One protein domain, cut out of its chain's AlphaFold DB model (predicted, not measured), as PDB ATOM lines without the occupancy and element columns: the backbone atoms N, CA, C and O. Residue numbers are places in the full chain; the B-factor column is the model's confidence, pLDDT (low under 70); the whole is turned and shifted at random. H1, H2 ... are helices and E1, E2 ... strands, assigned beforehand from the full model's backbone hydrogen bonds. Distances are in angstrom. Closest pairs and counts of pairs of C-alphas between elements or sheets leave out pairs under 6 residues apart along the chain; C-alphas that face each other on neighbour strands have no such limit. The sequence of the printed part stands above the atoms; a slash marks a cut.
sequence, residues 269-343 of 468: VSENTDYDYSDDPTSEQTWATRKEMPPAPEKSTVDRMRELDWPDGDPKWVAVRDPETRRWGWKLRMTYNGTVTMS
ATOM      1  N   VAL A 269      -6.952 -48.235   7.114       88.44
ATOM      2  CA  VAL A 269      -6.867 -47.267   8.202       88.44
ATOM      3  C   VAL A 269      -7.098 -45.873   7.658       88.44
ATOM      4  O   VAL A 269      -6.776 -45.571   6.509       88.44
ATOM      5  N   SER A 270      -7.685 -45.055   8.518       86.75
ATOM      6  CA  SER A 270      -7.755 -43.615   8.352       86.75
ATOM      7  C   SER A 270      -6.923 -43.036   9.488       86.75
ATOM      8  O   SER A 270      -7.315 -43.125  10.656       86.75
ATOM      9  N   GLU A 271      -5.721 -42.577   9.163       86.38
ATOM     10  CA  GLU A 271      -4.817 -41.943  10.117       86.38
ATOM     11  C   GLU A 271      -4.940 -40.433   9.976       86.38
ATOM     12  O   GLU A 271      -4.969 -39.904   8.870       86.38
ATOM     13  N   ASN A 272      -5.073 -39.748  11.108       88.81
ATOM     14  CA  ASN A 272      -5.163 -38.300  11.150       88.81
ATOM     15  C   ASN A 272      -3.888 -37.760  11.782       88.81
ATOM     16  O   ASN A 272      -3.590 -38.119  12.921       88.81
ATOM     17  N   THR A 273      -3.193 -36.884  11.067       88.88
ATOM     18  CA  THR A 273      -2.079 -36.107  11.610       88.88
ATOM     19  C   THR A 273      -2.531 -34.664  11.711       88.88
ATOM     20  O   THR A 273      -2.916 -34.064  10.708       88.88
ATOM     21  N   ASP A 274      -2.530 -34.121  12.923       90.06
ATOM     22  CA  ASP A 274      -2.899 -32.730  13.161       90.06
ATOM     23  C   ASP A 274      -1.634 -31.873  13.179       90.06
ATOM     24  O   ASP A 274      -0.761 -32.076  14.019       90.06
ATOM     25  N   TYR A 275      -1.562 -30.909  12.267       88.75
ATOM     26  CA  TYR A 275      -0.504 -29.909  12.205       88.75
ATOM     27  C   TYR A 275      -0.996 -28.593  12.785       88.75
ATOM     28  O   TYR A 275      -2.142 -28.179  12.561       88.75
ATOM     29  N   ASP A 276      -0.112 -27.926  13.509       86.00
ATOM     30  CA  ASP A 276      -0.404 -26.627  14.085       86.00
ATOM     31  C   ASP A 276      -0.609 -25.564  13.003       86.00
ATOM     32  O   ASP A 276      -0.123 -25.658  11.865       86.00
ATOM     33  N   TYR A 277      -1.397 -24.551  13.358       80.50
ATOM     34  CA  TYR A 277      -1.769 -23.463  12.456       80.50
ATOM     35  C   TYR A 277      -0.547 -22.697  11.924       80.50
ATOM     36  O   TYR A 277      -0.553 -22.238  10.778       80.50
ATOM     37  N   SER A 278       0.489 -22.577  12.754       78.75
ATOM     38  CA  SER A 278       1.722 -21.836  12.504       78.75
ATOM     39  C   SER A 278       2.899 -22.577  13.136       78.75
ATOM     40  O   SER A 278       2.713 -23.271  14.130       78.75
ATOM     41  N   ASP A 279       4.100 -22.406  12.585       76.00
ATOM     42  CA  ASP A 279       5.333 -22.986  13.145       76.00
ATOM     43  C   ASP A 279       5.875 -22.172  14.335       76.00
ATOM     44  O   ASP A 279       6.786 -22.607  15.034       76.00
ATOM     45  N   ASP A 280       5.308 -20.983  14.577       78.69
ATOM     46  CA  ASP A 280       5.571 -20.177  15.766       78.69
ATOM     47  C   ASP A 280       4.512 -20.468  16.847       78.69
ATOM     48  O   ASP A 280       3.387 -19.959  16.744       78.69
ATOM     49  N   PRO A 281       4.847 -21.220  17.914       68.75
ATOM     50  CA  PRO A 281       3.903 -21.556  18.980       68.75
ATOM     51  C   PRO A 281       3.396 -20.322  19.739       68.75
ATOM     52  O   PRO A 281       2.331 -20.364  20.349       68.75
ATOM     53  N   THR A 282       4.109 -19.190  19.692       74.44
ATOM     54  CA  THR A 282       3.651 -17.938  20.321       74.44
ATOM     55  C   THR A 282       2.579 -17.217  19.501       74.44
ATOM     56  O   THR A 282       1.839 -16.388  20.034       74.44
ATOM     57  N   SER A 283       2.450 -17.577  18.222       69.94
ATOM     58  CA  SER A 283       1.416 -17.070  17.317       69.94
ATOM     59  C   SER A 283       0.116 -17.885  17.361       69.94
ATOM     60  O   SER A 283      -0.869 -17.512  16.714       69.94
ATOM     61  N   GLU A 284       0.079 -18.978  18.134       72.94
ATOM     62  CA  GLU A 284      -1.104 -19.825  18.265       72.94
ATOM     63  C   GLU A 284      -2.220 -19.124  19.037       72.94
ATOM     64  O   GLU A 284      -2.255 -19.051  20.269       72.94
ATOM     65  N   GLN A 285      -3.200 -18.631  18.288       82.00
ATOM     66  CA  GLN A 285      -4.442 -18.176  18.883       82.00
ATOM     67  C   GLN A 285      -5.236 -19.380  19.375       82.00
ATOM     68  O   GLN A 285      -5.584 -20.284  18.614       82.00
ATOM     69  N   THR A 286      -5.545 -19.365  20.668       90.38
ATOM     70  CA  THR A 286      -6.393 -20.369  21.299       90.38
ATOM     71  C   THR A 286      -7.559 -19.706  22.026       90.38
ATOM     72  O   THR A 286      -7.437 -18.601  22.557       90.38
ATOM     73  N   TRP A 287      -8.697 -20.390  22.107       92.44
ATOM     74  CA  TRP A 287      -9.958 -19.857  22.641       92.44
ATOM     75  C   TRP A 287     -10.459 -20.680  23.828       92.44
ATOM     76  O   TRP A 287     -10.228 -21.888  23.889       92.44
ATOM     77  N   ALA A 288     -11.147 -20.060  24.790       91.38
ATOM     78  CA  ALA A 288     -11.617 -20.785  25.973       91.38
ATOM     79  C   ALA A 288     -12.764 -21.742  25.617       91.38
ATOM     80  O   ALA A 288     -12.841 -22.862  26.132       91.38
ATOM     81  N   THR A 289     -13.632 -21.332  24.688       92.69
ATOM     82  CA  THR A 289     -14.743 -22.155  24.204       92.69
ATOM     83  C   THR A 289     -14.747 -22.286  22.684       92.69
ATOM     84  O   THR A 289     -14.311 -21.403  21.953       92.69
ATOM     85  N   ARG A 290     -15.321 -23.386  22.177       92.12
ATOM     86  CA  ARG A 290     -15.484 -23.603  20.730       92.12
ATOM     87  C   ARG A 290     -16.332 -22.518  20.053       92.12
ATOM     88  O   ARG A 290     -16.177 -22.287  18.864       92.12
ATOM     89  N   LYS A 291     -17.249 -21.879  20.794       92.88
ATOM     90  CA  LYS A 291     -18.131 -20.820  20.273       92.88
ATOM     91  C   LYS A 291     -17.397 -19.497  20.051       92.88
ATOM     92  O   LYS A 291     -17.830 -18.719  19.215       92.88
ATOM     93  N   GLU A 292     -16.328 -19.253  20.805       91.44
ATOM     94  CA  GLU A 292     -15.474 -18.065  20.668       91.44
ATOM     95  C   GLU A 292     -14.491 -18.177  19.501       91.44
ATOM     96  O   GLU A 292     -13.862 -17.182  19.144       91.44
ATOM     97  N   MET A 293     -14.339 -19.370  18.916       90.69
ATOM     98  CA  MET A 293     -13.454 -19.556  17.777       90.69
ATOM     99  C   MET A 293     -13.967 -18.754  16.577       90.69
ATOM    100  O   MET A 293     -15.156 -18.846  16.249       90.69
ATOM    101  N   PRO A 294     -13.088 -18.022  15.875       89.25
ATOM    102  CA  PRO A 294     -13.433 -17.446  14.590       89.25
ATOM    103  C   PRO A 294     -13.740 -18.570  13.585       89.25
ATOM    104  O   PRO A 294     -13.424 -19.741  13.841       89.25
ATOM    105  N   PRO A 295     -14.331 -18.239  12.422       88.38
ATOM    106  CA  PRO A 295     -14.416 -19.163  11.296       88.38
ATOM    107  C   PRO A 295     -13.065 -19.818  10.985       88.38
ATOM    108  O   PRO A 295     -12.011 -19.334  11.405       88.38
ATOM    109  N   ALA A 296     -13.106 -20.928  10.241       82.12
ATOM    110  CA  ALA A 296     -11.885 -21.579   9.779       82.12
ATOM    111  C   ALA A 296     -10.966 -20.547   9.100       82.12
ATOM    112  O   ALA A 296     -11.488 -19.641   8.442       82.12
ATOM    113  N   PRO A 297      -9.638 -20.658   9.271       81.62
ATOM    114  CA  PRO A 297      -8.716 -19.657   8.764       81.62
ATOM    115  C   PRO A 297      -8.936 -19.374   7.279       81.62
ATOM    116  O   PRO A 297      -9.152 -20.298   6.496       81.62
ATOM    117  N   GLU A 298      -8.830 -18.104   6.884       79.44
ATOM    118  CA  GLU A 298      -8.859 -17.719   5.465       79.44
ATOM    119  C   GLU A 298      -7.667 -18.303   4.695       79.44
ATOM    120  O   GLU A 298      -7.741 -18.503   3.482       79.44
ATOM    121  N   LYS A 299      -6.578 -18.619   5.412       81.25
ATOM    122  CA  LYS A 299      -5.417 -19.325   4.878       81.25
ATOM    123  C   LYS A 299      -5.864 -20.648   4.259       81.25
ATOM    124  O   LYS A 299      -6.386 -21.531   4.951       81.25
ATOM    125  N   SER A 300      -5.657 -20.787   2.949       88.69
ATOM    126  CA  SER A 300      -6.077 -21.990   2.240       88.69
ATOM    127  C   SER A 300      -5.329 -23.208   2.782       88.69
ATOM    128  O   SER A 300      -4.169 -23.125   3.199       88.69
ATOM    129  N   THR A 301      -5.989 -24.365   2.777       87.06
ATOM    130  CA  THR A 301      -5.343 -25.628   3.151       87.06
ATOM    131  C   THR A 301      -4.116 -25.905   2.279       87.06
ATOM    132  O   THR A 301      -3.118 -26.404   2.784       87.06
ATOM    133  N   VAL A 302      -4.155 -25.504   1.003       87.31
ATOM    134  CA  VAL A 302      -3.050 -25.636   0.039       87.31
ATOM    135  C   VAL A 302      -1.840 -24.788   0.433       87.31
ATOM    136  O   VAL A 302      -0.712 -25.267   0.342       87.31
ATOM    137  N   ASP A 303      -2.046 -23.553   0.897       87.00
ATOM    138  CA  ASP A 303      -0.937 -22.687   1.319       87.00
ATOM    139  C   ASP A 303      -0.242 -23.250   2.555       87.00
ATOM    140  O   ASP A 303       0.986 -23.307   2.597       87.00
ATOM    141  N   ARG A 304      -1.011 -23.745   3.534       85.44
ATOM    142  CA  ARG A 304      -0.416 -24.396   4.707       85.44
ATOM    143  C   ARG A 304       0.258 -25.722   4.347       85.44
ATOM    144  O   ARG A 304       1.342 -25.988   4.847       85.44
ATOM    145  N   MET A 305      -0.314 -26.526   3.449       88.31
ATOM    146  CA  MET A 305       0.364 -27.729   2.945       88.31
ATOM    147  C   MET A 305       1.697 -27.399   2.272       88.31
ATOM    148  O   MET A 305       2.661 -28.124   2.476       88.31
ATOM    149  N   ARG A 306       1.774 -26.303   1.507       89.56
ATOM    150  CA  ARG A 306       3.028 -25.859   0.881       89.56
ATOM    151  C   ARG A 306       4.099 -25.528   1.920       89.56
ATOM    152  O   ARG A 306       5.258 -25.843   1.691       89.56
ATOM    153  N   GLU A 307       3.723 -24.907   3.036       86.94
ATOM    154  CA  GLU A 307       4.649 -24.620   4.144       86.94
ATOM    155  C   GLU A 307       5.145 -25.893   4.838       86.94
ATOM    156  O   GLU A 307       6.296 -25.952   5.251       86.94
ATOM    157  N   LEU A 308       4.294 -26.918   4.917       86.69
ATOM    158  CA  LEU A 308       4.594 -28.211   5.538       86.69
ATOM    159  C   LEU A 308       5.280 -29.210   4.590       86.69
ATOM    160  O   LEU A 308       5.332 -30.396   4.904       86.69
ATOM    161  N   ASP A 309       5.762 -28.751   3.434       89.56
ATOM    162  CA  ASP A 309       6.371 -29.590   2.392       89.56
ATOM    163  C   ASP A 309       5.447 -30.717   1.880       89.56
ATOM    164  O   ASP A 309       5.866 -31.847   1.652       89.56
ATOM    165  N   TRP A 310       4.160 -30.399   1.692       84.25
ATOM    166  CA  TRP A 310       3.136 -31.280   1.108       84.25
ATOM    167  C   TRP A 310       3.017 -32.655   1.786       84.25
ATOM    168  O   TRP A 310       3.268 -33.683   1.155       84.25
ATOM    169  N   PRO A 311       2.559 -32.708   3.048       85.06
ATOM    170  CA  PRO A 311       2.289 -33.983   3.696       85.06
ATOM    171  C   PRO A 311       1.208 -34.771   2.937       85.06
ATOM    172  O   PRO A 311       0.270 -34.190   2.382       85.06
ATOM    173  N   ASP A 312       1.315 -36.099   2.942       82.94
ATOM    174  CA  ASP A 312       0.322 -36.983   2.329       82.94
ATOM    175  C   ASP A 312      -1.024 -36.931   3.079       82.94
ATOM    176  O   ASP A 312      -1.080 -36.969   4.311       82.94
ATOM    177  N   GLY A 313      -2.131 -36.915   2.332       86.25
ATOM    178  CA  GLY A 313      -3.491 -37.045   2.865       86.25
ATOM    179  C   GLY A 313      -4.456 -35.953   2.408       86.25
ATOM    180  O   GLY A 313      -4.081 -34.995   1.734       86.25
ATOM    181  N   ASP A 314      -5.720 -36.102   2.795       87.69
ATOM    182  CA  ASP A 314      -6.767 -35.125   2.506       87.69
ATOM    183  C   ASP A 314      -6.739 -34.011   3.573       87.69
ATOM    184  O   ASP A 314      -7.004 -34.294   4.749       87.69
ATOM    185  N   PRO A 315      -6.421 -32.752   3.213       92.12
ATOM    186  CA  PRO A 315      -6.276 -31.673   4.181       92.12
ATOM    187  C   PRO A 315      -7.631 -31.112   4.624       92.12
ATOM    188  O   PRO A 315      -8.503 -30.799   3.808       92.12
ATOM    189  N   LYS A 316      -7.800 -30.887   5.930       92.38
ATOM    190  CA  LYS A 316      -9.001 -30.253   6.482       92.38
ATOM    191  C   LYS A 316      -8.698 -29.444   7.738       92.38
ATOM    192  O   LYS A 316      -8.187 -29.975   8.718       92.38
ATOM    193  N   TRP A 317      -9.110 -28.176   7.760       91.44
ATOM    194  CA  TRP A 317      -9.115 -27.392   8.996       91.44
ATOM    195  C   TRP A 317     -10.116 -27.976   9.999       91.44
ATOM    196  O   TRP A 317     -11.303 -28.144   9.699       91.44
ATOM    197  N   VAL A 318      -9.643 -28.278  11.205       93.69
ATOM    198  CA  VAL A 318     -10.454 -28.816  12.298       93.69
ATOM    199  C   VAL A 318     -10.231 -28.020  13.577       93.69
ATOM    200  O   VAL A 318      -9.119 -27.611  13.900       93.69
ATOM    201  N   ALA A 319     -11.313 -27.804  14.318       93.19
ATOM    202  CA  ALA A 319     -11.245 -27.266  15.665       93.19
ATOM    203  C   ALA A 319     -10.857 -28.399  16.625       93.19
ATOM    204  O   ALA A 319     -11.622 -29.355  16.787       93.19
ATOM    205  N   VAL A 320      -9.693 -28.289  17.258       93.06
ATOM    206  CA  VAL A 320      -9.170 -29.271  18.216       93.06
ATOM    207  C   VAL A 320      -9.107 -28.623  19.590       93.06
ATOM    208  O   VAL A 320      -8.731 -27.460  19.718       93.06
ATOM    209  N   ARG A 321      -9.508 -29.365  20.622       93.69
ATOM    210  CA  ARG A 321      -9.332 -28.942  22.010       93.69
ATOM    211  C   ARG A 321      -8.052 -29.562  22.541       93.69
ATOM    212  O   ARG A 321      -7.955 -30.786  22.585       93.69
ATOM    213  N   ASP A 322      -7.116 -28.723  22.949       87.25
ATOM    214  CA  ASP A 322      -5.895 -29.148  23.615       87.25
ATOM    215  C   ASP A 322      -6.256 -29.804  24.965       87.25
ATOM    216  O   ASP A 322      -6.995 -29.204  25.758       87.25
ATOM    217  N   PRO A 323      -5.819 -31.049  25.226       86.31
ATOM    218  CA  PRO A 323      -6.131 -31.747  26.467       86.31
ATOM    219  C   PRO A 323      -5.503 -31.102  27.713       86.31
ATOM    220  O   PRO A 323      -6.110 -31.177  28.785       86.31
ATOM    221  N   GLU A 324      -4.343 -30.454  27.589       88.19
ATOM    222  CA  GLU A 324      -3.597 -29.854  28.700       88.19
ATOM    223  C   GLU A 324      -4.150 -28.475  29.045       88.19
ATOM    224  O   GLU A 324      -4.617 -28.233  30.161       88.19
ATOM    225  N   THR A 325      -4.177 -27.572  28.064       91.69
ATOM    226  CA  THR A 325      -4.638 -26.193  28.289       91.69
ATOM    227  C   THR A 325      -6.161 -26.089  28.325       91.69
ATOM    228  O   THR A 325      -6.711 -25.091  28.798       91.69
ATOM    229  N   ARG A 326      -6.868 -27.116  27.830       92.00
ATOM    230  CA  ARG A 326      -8.329 -27.150  27.638       92.00
ATOM    231  C   ARG A 326      -8.858 -26.067  26.700       92.00
ATOM    232  O   ARG A 326     -10.087 -25.921  26.619       92.00
ATOM    233  N   ARG A 327      -7.975 -25.355  25.998       93.44
ATOM    234  CA  ARG A 327      -8.309 -24.318  25.020       93.44
ATOM    235  C   ARG A 327      -8.510 -24.940  23.643       93.44
ATOM    236  O   ARG A 327      -8.069 -26.052  23.361       93.44
ATOM    237  N   TRP A 328      -9.247 -24.240  22.800       92.75
ATOM    238  CA  TRP A 328      -9.524 -24.635  21.428       92.75
ATOM    239  C   TRP A 328      -8.562 -23.940  20.475       92.75
ATOM    240  O   TRP A 328      -8.287 -22.764  20.669       92.75
ATOM    241  N   GLY A 329      -8.108 -24.641  19.443       93.12
ATOM    242  CA  GLY A 329      -7.268 -24.103  18.373       93.12
ATOM    243  C   GLY A 329      -7.667 -24.685  17.019       93.12
ATOM    244  O   GLY A 329      -8.300 -25.746  16.946       93.12
ATOM    245  N   TRP A 330      -7.331 -23.980  15.938       92.19
ATOM    246  CA  TRP A 330      -7.435 -24.528  14.586       92.19
ATOM    247  C   TRP A 330      -6.193 -25.364  14.290       92.19
ATOM    248  O   TRP A 330      -5.079 -24.877  14.441       92.19
ATOM    249  N   LYS A 331      -6.387 -26.604  13.840       93.00
ATOM    250  CA  LYS A 331      -5.312 -27.460  13.329       93.00
ATOM    251  C   LYS A 331      -5.616 -27.884  11.902       93.00
ATOM    252  O   LYS A 331      -6.785 -28.091  11.549       93.00
ATOM    253  N   LEU A 332      -4.580 -28.002  11.079       91.62
ATOM    254  CA  LEU A 332      -4.696 -28.624   9.768       91.62
ATOM    255  C   LEU A 332      -4.601 -30.135   9.972       91.62
ATOM    256  O   LEU A 332      -3.530 -30.657  10.254       91.62
ATOM    257  N   ARG A 333      -5.723 -30.840   9.843       92.88
ATOM    258  CA  ARG A 333      -5.747 -32.301   9.887       92.88
ATOM    259  C   ARG A 333      -5.495 -32.859   8.500       92.88
ATOM    260  O   ARG A 333      -6.270 -32.585   7.588       92.88
ATOM    261  N   MET A 334      -4.460 -33.673   8.375       91.50
ATOM    262  CA  MET A 334      -4.205 -34.506   7.209       91.50
ATOM    263  C   MET A 334      -4.792 -35.886   7.468       91.50
ATOM    264  O   MET A 334      -4.390 -36.554   8.421       91.50
ATOM    265  N   THR A 335      -5.762 -36.305   6.657       89.75
ATOM    266  CA  THR A 335      -6.331 -37.654   6.744       89.75
ATOM    267  C   THR A 335      -5.704 -38.552   5.684       89.75
ATOM    268  O   THR A 335      -6.005 -38.430   4.498       89.75
ATOM    269  N   TYR A 336      -4.856 -39.484   6.107       88.38
ATOM    270  CA  TYR A 336      -4.313 -40.522   5.244       88.38
ATOM    271  C   TYR A 336      -5.244 -41.734   5.235       88.38
ATOM    272  O   TYR A 336      -5.472 -42.376   6.262       88.38
ATOM    273  N   ASN A 337      -5.773 -42.064   4.057       89.75
ATOM    274  CA  ASN A 337      -6.579 -43.258   3.838       89.75
ATOM    275  C   ASN A 337      -5.729 -44.298   3.109       89.75
ATOM    276  O   ASN A 337      -5.522 -44.216   1.901       89.75
ATOM    277  N   GLY A 338      -5.244 -45.292   3.848       90.38
ATOM    278  CA  GLY A 338      -4.323 -46.292   3.323       90.38
ATOM    279  C   GLY A 338      -4.695 -47.712   3.713       90.38
ATOM    280  O   GLY A 338      -5.559 -47.962   4.553       90.38
ATOM    281  N   THR A 339      -4.020 -48.676   3.091       92.81
ATOM    282  CA  THR A 339      -3.996 -50.056   3.585       92.81
ATOM    283  C   THR A 339      -2.652 -50.299   4.239       92.81
ATOM    284  O   THR A 339      -1.626 -50.233   3.570       92.81
ATOM    285  N   VAL A 340      -2.669 -50.616   5.525       92.81
ATOM    286  CA  VAL A 340      -1.475 -50.940   6.307       92.81
ATOM    287  C   VAL A 340      -1.525 -52.404   6.724       92.81
ATOM    288  O   VAL A 340      -2.599 -52.970   6.944       92.81
ATOM    289  N   THR A 341      -0.359 -53.035   6.816       94.69
ATOM    290  CA  THR A 341      -0.242 -54.391   7.355       94.69
ATOM    291  C   THR A 341       0.041 -54.296   8.846       94.69
ATOM    292  O   THR A 341       1.070 -53.767   9.255       94.69
ATOM    293  N   MET A 342      -0.865 -54.821   9.662       95.31
ATOM    294  CA  MET A 342      -0.759 -54.836  11.123       95.31
ATOM    295  C   MET A 342      -1.281 -56.157  11.675       95.31
ATOM    296  O   MET A 342      -1.863 -56.953  10.939       95.31
ATOM    297  N   SER A 343      -1.070 -56.414  12.960       95.94
ATOM    298  CA  SER A 343      -1.741 -57.542  13.604       95.94
ATOM    299  C   SER A 343      -3.194 -57.184  13.902       95.94
ATOM    300  O   SER A 343      -3.490 -56.055  14.287       95.94
TER     301      SER A 343
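This is residues 269 to 343 of the 468 residues of an uncharacterized protein of Rhodococcus pyridinivorans (UniProt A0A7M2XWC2). A strongly twisted antiparallel sheet, order E1 E3 E2, has the short helix H1 across one face, and a long loop, residues 277 to 300, leads from E1 to H1. The 75 printed residues hold E1, H1, E2, E3 in that order, mostly strand. The whole is only just compact, close to loose: radius of gyration of the C-alphas 13.6 A, spans 40 by 29 by 20 A.

Find C-alpha 328 at (-9.524, -24.635, 21.428); E3, residues 328 to 343, runs 34.7 A to C-alpha 343 at (-1.741, -57.542, 13.604), bending by 85 degrees at 339. E1 is residues 269 to 276, E2 314 to 321, H1 301 to 307.

E1 is antiparallel to E3; N 273 and O 334 are 2.9 A apart. In the hairpin E2 and E3, see N 316 and O 333, 2.8 A. H1 is on the sheet, height 9.4 A, its closest C-alphas to E2 being Thr 301 and Pro 315, 6.2 A. H1's O i to N i+4 pairs are within hydrogen-bond range. E1, H1, E2 form a split strand-helix-strand unit, E3 between its strands, with a right-handed crossover.

The farthest C-alphas, Glu 292 and Ser 343, are 42.4 A apart. The printed part has no cut; the E1 to H1 link is long; residues 281 and 283 are under pLDDT 70.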